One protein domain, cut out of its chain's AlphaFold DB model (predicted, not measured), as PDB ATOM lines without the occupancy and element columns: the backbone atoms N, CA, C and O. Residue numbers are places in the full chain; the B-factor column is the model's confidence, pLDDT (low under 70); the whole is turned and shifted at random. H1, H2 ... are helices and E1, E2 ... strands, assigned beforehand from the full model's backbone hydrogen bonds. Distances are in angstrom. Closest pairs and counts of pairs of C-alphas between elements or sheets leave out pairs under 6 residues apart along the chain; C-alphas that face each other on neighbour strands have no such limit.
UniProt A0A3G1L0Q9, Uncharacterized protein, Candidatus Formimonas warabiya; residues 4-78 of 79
ATOM      1  N   CYS A   4       4.120  48.993  51.478       93.31
ATOM      2  CA  CYS A   4       4.733  50.098  50.759       93.31
ATOM      3  C   CYS A   4       6.044  50.503  51.440       93.31
ATOM      4  O   CYS A   4       6.036  50.969  52.583       93.31
ATOM      5  N   LEU A   5       7.163  50.406  50.722       93.81
ATOM      6  CA  LEU A   5       8.488  50.769  51.233       93.81
ATOM      7  C   LEU A   5       8.690  52.288  51.357       93.81
ATOM      8  O   LEU A   5       9.610  52.739  52.034       93.81
ATOM      9  N   ARG A   6       7.808  53.095  50.749       93.31
ATOM     10  CA  ARG A   6       7.892  54.567  50.778       93.31
ATOM     11  C   ARG A   6       7.195  55.206  51.973       93.31
ATOM     12  O   ARG A   6       7.715  56.173  52.516       93.31
ATOM     13  N   CYS A   7       6.018  54.712  52.353       91.25
ATOM     14  CA  CYS A   7       5.210  55.316  53.421       91.25
ATOM     15  C   CYS A   7       4.802  54.337  54.530       91.25
ATOM     16  O   CYS A   7       4.102  54.739  55.453       91.25
ATOM     17  N   GLY A   8       5.191  53.061  54.434       91.12
ATOM     18  CA  GLY A   8       4.860  52.039  55.430       91.12
ATOM     19  C   GLY A   8       3.399  51.586  55.426       91.12
ATOM     20  O   GLY A   8       2.990  50.887  56.343       91.12
ATOM     21  N   ASN A   9       2.605  51.968  54.420       91.00
ATOM     22  CA  ASN A   9       1.228  51.493  54.288       91.00
ATOM     23  C   ASN A   9       1.211  49.973  54.090       91.00
ATOM     24  O   ASN A   9       1.963  49.463  53.263       91.00
ATOM     25  N   THR A  10       0.328  49.292  54.812       91.69
ATOM     26  CA  THR A  10       0.117  47.836  54.749       91.69
ATOM     27  C   THR A  10      -1.349  47.469  54.523       91.69
ATOM     28  O   THR A  10      -1.687  46.293  54.508       91.69
ATOM     29  N   SER A  11      -2.227  48.464  54.365       90.44
ATOM     30  CA  SER A  11      -3.673  48.253  54.458       90.44
ATOM     31  C   SER A  11      -4.397  48.444  53.136       90.44
ATOM     32  O   SER A  11      -5.362  47.743  52.879       90.44
ATOM     33  N   ASN A  12      -3.981  49.388  52.287       90.81
ATOM     34  CA  ASN A  12      -4.741  49.727  51.079       90.81
ATOM     35  C   ASN A  12      -3.846  49.812  49.848       90.81
ATOM     36  O   ASN A  12      -2.963  50.672  49.776       90.81
ATOM     37  N   PHE A  13      -4.113  48.969  48.858       91.19
ATOM     38  CA  PHE A  13      -3.338  48.931  47.624       91.19
ATOM     39  C   PHE A  13      -4.259  48.903  46.411       91.19
ATOM     40  O   PHE A  13      -5.256  48.190  46.385       91.19
ATOM     41  N   GLY A  14      -3.943  49.721  45.419       90.62
ATOM     42  CA  GLY A  14      -4.583  49.758  44.117       90.62
ATOM     43  C   GLY A  14      -3.839  48.904  43.095       90.62
ATOM     44  O   GLY A  14      -2.727  48.433  43.332       90.62
ATOM     45  N   SER A  15      -4.470  48.740  41.940       88.81
ATOM     46  CA  SER A  15      -3.937  48.052  40.774       88.81
ATOM     47  C   SER A  15      -3.599  49.048  39.674       88.81
ATOM     48  O   SER A  15      -4.470  49.795  39.238       88.81
ATOM     49  N   SER A  16      -2.371  49.031  39.157       86.00
ATOM     50  CA  SER A  16      -2.070  49.770  37.921       86.00
ATOM     51  C   SER A  16      -2.580  49.040  36.673       86.00
ATOM     52  O   SER A  16      -2.764  49.650  35.621       86.00
ATOM     53  N   ARG A  17      -2.846  47.730  36.787       83.06
ATOM     54  CA  ARG A  17      -3.315  46.873  35.684       83.06
ATOM     55  C   ARG A  17      -4.766  47.122  35.301       83.06
ATOM     56  O   ARG A  17      -5.165  46.799  34.185       83.06
ATOM     57  N   LEU A  18      -5.552  47.652  36.231       79.12
ATOM     58  CA  LEU A  18      -6.962  47.952  36.036       79.12
ATOM     59  C   LEU A  18      -7.109  49.471  35.921       79.12
ATOM     60  O   LEU A  18      -7.235  50.148  36.948       79.12
ATOM     61  N   PRO A  19      -7.042  50.023  34.692       65.75
ATOM     62  CA  PRO A  19      -7.083  51.462  34.497       65.75
ATOM     63  C   PRO A  19      -8.370  52.013  35.097       65.75
ATOM     64  O   PRO A  19      -9.454  51.470  34.878       65.75
ATOM     65  N   ASN A  20      -8.243  53.093  35.866       64.81
ATOM     66  CA  ASN A  20      -9.407  53.749  36.424       64.81
ATOM     67  C   ASN A  20     -10.222  54.383  35.285       64.81
ATOM     68  O   ASN A  20      -9.808  55.368  34.680       64.81
ATOM     69  N   THR A  21     -11.370  53.788  34.968       62.31
ATOM     70  CA  THR A  21     -12.330  54.311  33.986       62.31
ATOM     71  C   THR A  21     -13.298  55.318  34.603       62.31
ATOM     72  O   THR A  21     -14.124  55.888  33.888       62.31
ATOM     73  N   THR A  22     -13.214  55.570  35.916       56.97
ATOM     74  CA  THR A  22     -14.092  56.543  36.566       56.97
ATOM     75  C   THR A  22     -13.632  57.980  36.292       56.97
ATOM     76  O   THR A  22     -12.456  58.302  36.447       56.97
ATOM     77  N   PRO A  23     -14.550  58.889  35.913       53.03
ATOM     78  CA  PRO A  23     -14.226  60.262  35.512       53.03
ATOM     79  C   PRO A  23     -13.906  61.204  36.692       53.03
ATOM     80  O   PRO A  23     -14.014  62.424  36.562       53.03
ATOM     81  N   TRP A  24     -13.562  60.675  37.870       55.69
ATOM     82  CA  TRP A  24     -13.403  61.479  39.083       55.69
ATOM     83  C   TRP A  24     -11.983  62.040  39.190       55.69
ATOM     84  O   TRP A  24     -11.016  61.301  39.334       55.69
ATOM     85  N   VAL A  25     -11.872  63.371  39.200       48.84
ATOM     86  CA  VAL A  25     -10.603  64.131  39.284       48.84
ATOM     87  C   VAL A  25      -9.852  63.894  40.613       48.84
ATOM     88  O   VAL A  25      -8.649  64.114  40.683       48.84
ATOM     89  N   ASN A  26     -10.546  63.385  41.641       55.22
ATOM     90  CA  ASN A  26      -9.996  62.935  42.932       55.22
ATOM     91  C   ASN A  26     -10.272  61.438  43.195       55.22
ATOM     92  O   ASN A  26     -10.320  61.008  44.347       55.22
ATOM     93  N   GLY A  27     -10.568  60.665  42.147       53.41
ATOM     94  CA  GLY A  27     -10.904  59.249  42.267       53.41
ATOM     95  C   GLY A  27      -9.728  58.428  42.789       53.41
ATOM     96  O   GLY A  27      -8.571  58.829  42.665       53.41
ATOM     97  N   ALA A  28     -10.032  57.267  43.371       57.12
ATOM     98  CA  ALA A  28      -9.015  56.320  43.805       57.12
ATOM     99  C   ALA A  28      -7.991  56.056  42.690       57.12
ATOM    100  O   ALA A  28      -8.307  56.095  41.501       57.12
ATOM    101  N   VAL A  29      -6.757  55.740  43.075       63.50
ATOM    102  CA  VAL A  29      -5.635  55.561  42.135       63.50
ATOM    103  C   VAL A  29      -5.879  54.409  41.133       63.50
ATOM    104  O   VAL A  29      -5.178  54.299  40.134       63.50
ATOM    105  N   SER A  30      -6.893  53.566  41.363       73.94
ATOM    106  CA  SER A  30      -7.199  52.353  40.601       73.94
ATOM    107  C   SER A  30      -8.708  52.086  40.535       73.94
ATOM    108  O   SER A  30      -9.433  52.434  41.465       73.94
ATOM    109  N   ALA A  31      -9.168  51.390  39.483       80.38
ATOM    110  CA  ALA A  31     -10.535  50.851  39.390       80.38
ATOM    111  C   ALA A  31     -10.836  49.745  40.425       80.38
ATOM    112  O   ALA A  31     -11.986  49.336  40.591       80.38
ATOM    113  N   LEU A  32      -9.801  49.233  41.093       87.44
ATOM    114  CA  LEU A  32      -9.886  48.218  42.136       87.44
ATOM    115  C   LEU A  32      -8.890  48.522  43.257       87.44
ATOM    116  O   LEU A  32      -7.689  48.649  42.996       87.44
ATOM    117  N   VAL A  33      -9.368  48.609  44.494       89.88
ATOM    118  CA  VAL A  33      -8.522  48.767  45.685       89.88
ATOM    119  C   VAL A  33      -8.733  47.577  46.609       89.88
ATOM    120  O   VAL A  33      -9.854  47.275  47.002       89.88
ATOM    121  N   GLY A  34      -7.648  46.896  46.956       90.69
ATOM    122  CA  GLY A  34      -7.638  45.840  47.954       90.69
ATOM    123  C   GLY A  34      -7.385  46.420  49.335       90.69
ATOM    124  O   GLY A  34      -6.428  47.180  49.529       90.69
ATOM    125  N   ASN A  35      -8.245  46.067  50.288       91.75
ATOM    126  CA  ASN A  35      -8.000  46.282  51.703       91.75
ATOM    127  C   ASN A  35      -7.440  45.004  52.330       91.75
ATOM    128  O   ASN A  35      -8.029  43.933  52.206       91.75
ATOM    129  N   PHE A  36      -6.316  45.137  53.018       89.56
ATOM    130  CA  PHE A  36      -5.578  44.055  53.646       89.56
ATOM    131  C   PHE A  36      -5.605  44.238  55.156       89.56
ATOM    132  O   PHE A  36      -5.414  45.344  55.668       89.56
ATOM    133  N   SER A  37      -5.832  43.140  55.867       84.88
ATOM    134  CA  SER A  37      -5.724  43.081  57.320       84.88
ATOM    135  C   SER A  37      -4.896  41.853  57.672       84.88
ATOM    136  O   SER A  37      -5.403  40.737  57.683       84.88
ATOM    137  N   GLY A  38      -3.603  42.054  57.922       78.81
ATOM    138  CA  GLY A  38      -2.656  40.946  58.036       78.81
ATOM    139  C   GLY A  38      -2.313  40.363  56.663       78.81
ATOM    140  O   GLY A  38      -1.998  41.106  55.736       78.81
ATOM    141  N   GLU A  39      -2.336  39.035  56.535       72.19
ATOM    142  CA  GLU A  39      -1.945  38.321  55.308       72.19
ATOM    143  C   GLU A  39      -3.082  38.155  54.294       72.19
ATOM    144  O   GLU A  39      -2.822  37.811  53.142       72.19
ATOM    145  N   GLU A  40      -4.320  38.453  54.687       79.94
ATOM    146  CA  GLU A  40      -5.508  38.228  53.867       79.94
ATOM    147  C   GLU A  40      -6.104  39.537  53.334       79.94
ATOM    148  O   GLU A  40      -6.031  40.605  53.959       79.94
ATOM    149  N   VAL A  41      -6.729  39.440  52.157       85.06
ATOM    150  CA  VAL A  41      -7.603  40.488  51.626       85.06
ATOM    151  C   VAL A  41      -8.880  40.482  52.457       85.06
ATOM    152  O   VAL A  41      -9.656  39.533  52.409       85.06
ATOM    153  N   ASN A  42      -9.113  41.558  53.199       87.94
ATOM    154  CA  ASN A  42     -10.328  41.736  53.983       87.94
ATOM    155  C   ASN A  42     -11.523  42.040  53.066       87.94
ATOM    156  O   ASN A  42     -12.567  41.399  53.146       87.94
ATOM    157  N   TYR A  43     -11.362  43.003  52.155       88.75
ATOM    158  CA  TYR A  43     -12.365  43.306  51.135       88.75
ATOM    159  C   TYR A  43     -11.743  43.983  49.912       88.75
ATOM    160  O   TYR A  43     -10.641  44.535  49.973       88.75
ATOM    161  N   LEU A  44     -12.479  43.957  48.800       90.00
ATOM    162  CA  LEU A  44     -12.138  44.661  47.568       90.00
ATOM    163  C   LEU A  44     -13.139  45.780  47.305       90.00
ATOM    164  O   LEU A  44     -14.347  45.555  47.276       90.00
ATOM    165  N   GLU A  45     -12.630  46.978  47.060       88.94
ATOM    166  CA  GLU A  45     -13.409  48.113  46.592       88.94
ATOM    167  C   GLU A  45     -13.323  48.169  45.063       88.94
ATOM    168  O   GLU A  45     -12.312  48.583  44.490       88.94
ATOM    169  N   ASN A  46     -14.371  47.676  44.398       86.50
ATOM    170  CA  ASN A  46     -14.504  47.707  42.944       86.50
ATOM    171  C   ASN A  46     -15.235  48.988  42.522       86.50
ATOM    172  O   ASN A  46     -16.397  49.196  42.866       86.50
ATOM    173  N   MET A  47     -14.550  49.827  41.748       84.50
ATOM    174  CA  MET A  47     -15.040  51.118  41.263       84.50
ATOM    175  C   MET A  47     -15.260  51.145  39.746       84.50
ATOM    176  O   MET A  47     -15.440  52.212  39.177       84.50
ATOM    177  N   GLY A  48     -15.251  50.002  39.061       77.25
ATOM    178  CA  GLY A  48     -15.438  49.968  37.605       77.25
ATOM    179  C   GLY A  48     -14.703  48.848  36.877       77.25
ATOM    180  O   GLY A  48     -14.525  48.938  35.663       77.25
ATOM    181  N   THR A  49     -14.262  47.808  37.590       83.56
ATOM    182  CA  THR A  49     -13.696  46.599  36.982       83.56
ATOM    183  C   THR A  49     -14.746  45.490  36.860       83.56
ATOM    184  O   THR A  49     -15.790  45.517  37.514       83.56
ATOM    185  N   THR A  50     -14.490  44.503  36.006       87.00
ATOM    186  CA  THR A  50     -15.367  43.336  35.836       87.00
ATOM    187  C   THR A  50     -15.343  42.440  37.074       87.00
ATOM    188  O   THR A  50     -14.357  42.410  37.814       87.00
ATOM    189  N   LEU A  51     -16.418  41.672  37.281       87.56
ATOM    190  CA  LEU A  51     -16.487  40.676  38.355       87.56
ATOM    191  C   LEU A  51     -15.333  39.666  38.258       87.56
ATOM    192  O   LEU A  51     -14.665  39.419  39.254       87.56
ATOM    193  N   GLU A  52     -15.037  39.177  37.051       89.94
ATOM    194  CA  GLU A  52     -13.924  38.254  36.795       89.94
ATOM    195  C   GLU A  52     -12.578  38.830  37.267       89.94
ATOM    196  O   GLU A  52     -11.811  38.151  37.945       89.94
ATOM    197  N   ASN A  53     -12.306  40.112  36.999       88.69
ATOM    198  CA  ASN A  53     -11.091  40.764  37.488       88.69
ATOM    199  C   ASN A  53     -11.070  40.892  39.014       88.69
ATOM    200  O   ASN A  53     -10.006  40.763  39.612       88.69
ATOM    201  N   SER A  54     -12.215  41.158  39.652       89.50
ATOM    202  CA  SER A  54     -12.306  41.176  41.116       89.50
ATOM    203  C   SER A  54     -12.041  39.797  41.716       89.50
ATOM    204  O   SER A  54     -11.285  39.701  42.676       89.50
ATOM    205  N   GLU A  55     -12.599  38.735  41.139       91.62
ATOM    206  CA  GLU A  55     -12.372  37.355  41.584       91.62
ATOM    207  C   GLU A  55     -10.907  36.938  41.404       91.62
ATOM    208  O   GLU A  55     -10.300  36.392  42.324       91.62
ATOM    209  N   GLN A  56     -10.300  37.261  40.259       91.44
ATOM    210  CA  GLN A  56      -8.881  36.996  40.010       91.44
ATOM    211  C   GLN A  56      -7.964  37.791  40.945       91.44
ATOM    212  O   GLN A  56      -6.979  37.250  41.441       91.44
ATOM    213  N   ALA A  57      -8.289  39.055  41.223       90.38
ATOM    214  CA  ALA A  57      -7.542  39.872  42.173       90.38
ATOM    215  C   ALA A  57      -7.687  39.379  43.615       90.38
ATOM    216  O   ALA A  57      -6.752  39.507  44.398       90.38
ATOM    217  N   PHE A  58      -8.836  38.799  43.967       89.38
ATOM    218  CA  PHE A  58      -9.029  38.161  45.265       89.38
ATOM    219  C   PHE A  58      -8.222  36.859  45.378       89.38
ATOM    220  O   PHE A  58      -7.623  36.598  46.416       89.38
ATOM    221  N   ALA A  59      -8.168  36.061  44.307       90.31
ATOM    222  CA  ALA A  59      -7.425  34.799  44.267       90.31
ATOM    223  C   ALA A  59      -5.899  34.978  44.163       90.31
ATOM    224  O   ALA A  59      -5.146  34.136  44.651       90.31
ATOM    225  N   HIS A  60      -5.443  36.051  43.513       90.56
ATOM    226  CA  HIS A  60      -4.030  36.342  43.248       90.56
ATOM    227  C   HIS A  60      -3.689  37.816  43.530       90.56
ATOM    228  O   HIS A  60      -3.308  38.553  42.609       90.56
ATOM    229  N   PRO A  61      -3.832  38.290  44.779       89.75
ATOM    230  CA  PRO A  61      -3.660  39.701  45.121       89.75
ATOM    231  C   PRO A  61      -2.271  40.245  44.769       89.75
ATOM    232  O   PRO A  61      -2.160  41.371  44.282       89.75
ATOM    233  N   GLU A  62      -1.224  39.432  44.896       89.81
ATOM    234  CA  GLU A  62       0.161  39.779  44.568       89.81
ATOM    235  C   GLU A  62       0.366  40.134  43.090       89.81
ATOM    236  O   GLU A  62       1.324  40.811  42.722       89.81
ATOM    237  N   ARG A  63      -0.547  39.688  42.218       90.44
ATOM    238  CA  ARG A  63      -0.516  40.004  40.787       90.44
ATOM    239  C   ARG A  63      -1.279  41.275  40.459       90.44
ATOM    240  O   ARG A  63      -1.024  41.851  39.408       90.44
ATOM    241  N   TYR A  64      -2.230  41.687  41.289       90.12
ATOM    242  CA  TYR A  64      -3.120  42.798  40.970       90.12
ATOM    243  C   TYR A  64      -2.778  44.066  41.736       90.12
ATOM    244  O   TYR A  64      -2.967  45.140  41.180       90.12
ATOM    245  N   PHE A  65      -2.271  43.982  42.962       91.12
ATOM    246  CA  PHE A  65      -2.109  45.147  43.828       91.12
ATOM    247  C   PHE A  65      -0.656  45.642  43.858       91.12
ATOM    248  O   PHE A  65       0.151  45.298  44.714       91.12
ATOM    249  N   ASP A  66      -0.304  46.477  42.892       91.06
ATOM    250  CA  ASP A  66       1.061  46.979  42.695       91.06
ATOM    251  C   ASP A  66       1.209  48.486  42.958       91.06
ATOM    252  O   ASP A  66       2.287  49.043  42.776       91.06
ATOM    253  N   THR A  67       0.155  49.162  43.423       91.19
ATOM    254  CA  THR A  67       0.189  50.603  43.709       91.19
ATOM    255  C   THR A  67      -0.286  50.904  45.128       91.19
ATOM    256  O   THR A  67      -1.325  50.436  45.576       91.19
ATOM    257  N   CYS A  68       0.455  51.715  45.875       90.94
ATOM    258  CA  CYS A  68       0.092  52.121  47.226       90.94
ATOM    259  C   CYS A  68      -0.992  53.199  47.176       90.94
ATOM    260  O   CYS A  68      -0.711  54.332  46.786       90.94
ATOM    261  N   SER A  69      -2.197  52.913  47.672       88.38
ATOM    262  CA  SER A  69      -3.302  53.885  47.641       88.38
ATOM    263  C   SER A  69      -3.049  55.124  48.510       88.38
ATOM    264  O   SER A  69      -3.627  56.172  48.257       88.38
ATOM    265  N   ALA A  70      -2.165  55.028  49.512       87.69
ATOM    266  CA  ALA A  70      -1.846  56.142  50.409       87.69
ATOM    267  C   ALA A  70      -0.892  57.199  49.812       87.69
ATOM    268  O   ALA A  70      -1.003  58.374  50.145       87.69
ATOM    269  N   CYS A  71       0.069  56.801  48.969       88.31
ATOM    270  CA  CYS A  71       1.102  57.714  48.450       88.31
ATOM    271  C   CYS A  71       1.358  57.601  46.939       88.31
ATOM    272  O   CYS A  71       2.216  58.308  46.418       88.31
ATOM    273  N   GLY A  72       0.666  56.699  46.237       87.25
ATOM    274  CA  GLY A  72       0.826  56.460  44.799       87.25
ATOM    275  C   GLY A  72       2.095  55.700  44.400       87.25
ATOM    276  O   GLY A  72       2.324  55.485  43.216       87.25
ATOM    277  N   SER A  73       2.932  55.291  45.356       89.44
ATOM    278  CA  SER A  73       4.161  54.544  45.071       89.44
ATOM    279  C   SER A  73       3.878  53.132  44.555       89.44
ATOM    280  O   SER A  73       3.008  52.452  45.093       89.44
ATOM    281  N   THR A  74       4.680  52.658  43.604       90.25
ATOM    282  CA  THR A  74       4.721  51.252  43.163       90.25
ATOM    283  C   THR A  74       5.805  50.426  43.865       90.25
ATOM    284  O   THR A  74       5.958  49.234  43.615       90.25
ATOM    285  N   ASP A  75       6.562  51.054  44.767       93.12
ATOM    286  CA  ASP A  75       7.601  50.417  45.580       93.12
ATOM    287  C   ASP A  75       6.965  49.627  46.740       93.12
ATOM    288  O   ASP A  75       6.822  50.122  47.867       93.12
ATOM    289  N   ILE A  76       6.472  48.431  46.412       91.75
ATOM    290  CA  ILE A  76       5.724  47.538  47.302       91.75
ATOM    291  C   ILE A  76       6.426  46.192  47.365       91.75
ATOM    292  O   ILE A  76       6.743  45.593  46.337       91.75
ATOM    293  N   ILE A  77       6.601  45.687  48.582       91.88
ATOM    294  CA  ILE A  77       7.063  44.327  48.820       91.88
ATOM    295  C   ILE A  77       5.883  43.412  49.141       91.88
ATOM    296  O   ILE A  77       5.012  43.758  49.938       91.88
ATOM    297  N   TRP A  78       5.889  42.238  48.517       87.06
ATOM    298  CA  TRP A  78       4.994  41.121  48.790       87.06
ATOM    299  C   TRP A  78       5.848  39.979  49.375       87.06
ATOM    300  O   TRP A  78       6.600  39.372  48.615       87.06
TER     301      TRP A  78
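This is residues 4 to 78 of the 79 residues of an uncharacterized protein of Candidatus Formimonas warabiya (UniProt A0A3G1L0Q9). With little regular structure, a small antiparallel sheet, E1-E2-E3, has helix H1 along one face, and long unnamed stretches, residues 15 to 31 and 65 to 78, make much of the rest. Of 75 printed residues 29 are in named elements, E1, E2, E3, H1, H2 in order, mixed helices and strands. The strands make a meander, each the antiparallel neighbour of the one before. The whole is compact, radius of gyration of the C-alphas 11.3 A, spanning 28 by 28 by 17 A.

E1, residues 12 to 14, and E2, residues 32 to 37, form a hairpin, with N 13 and O 34 within hydrogen-bond range at 3.0 A. E2 and E3, residues 40 to 46, form another, with N 33 and O 45 at 2.9 A. H1, residues 51 to 59, with every O i to N i+4 pair within range, is on the sheet over E2 and E3, its height 9.5 A; the closest C-alphas of H1 and E3, Phe 58 and Val 41, are 6.9 A apart. H2, residues 61 to 64, too short for such a pair, only grazes the sheet.

E1, 7.0 A long, begins at C-alpha 12 (-4.741, 49.727, 51.079). E2 measures 16.6 A, E3 17.0 A and H1 12.3 A. H2, 5.2 A, ends at C-alpha 64 (-3.120, 42.798, 40.970).

The printed part has no cut. The E1 to E2 link is long, and its residues 19 to 29 have pLDDT under 70.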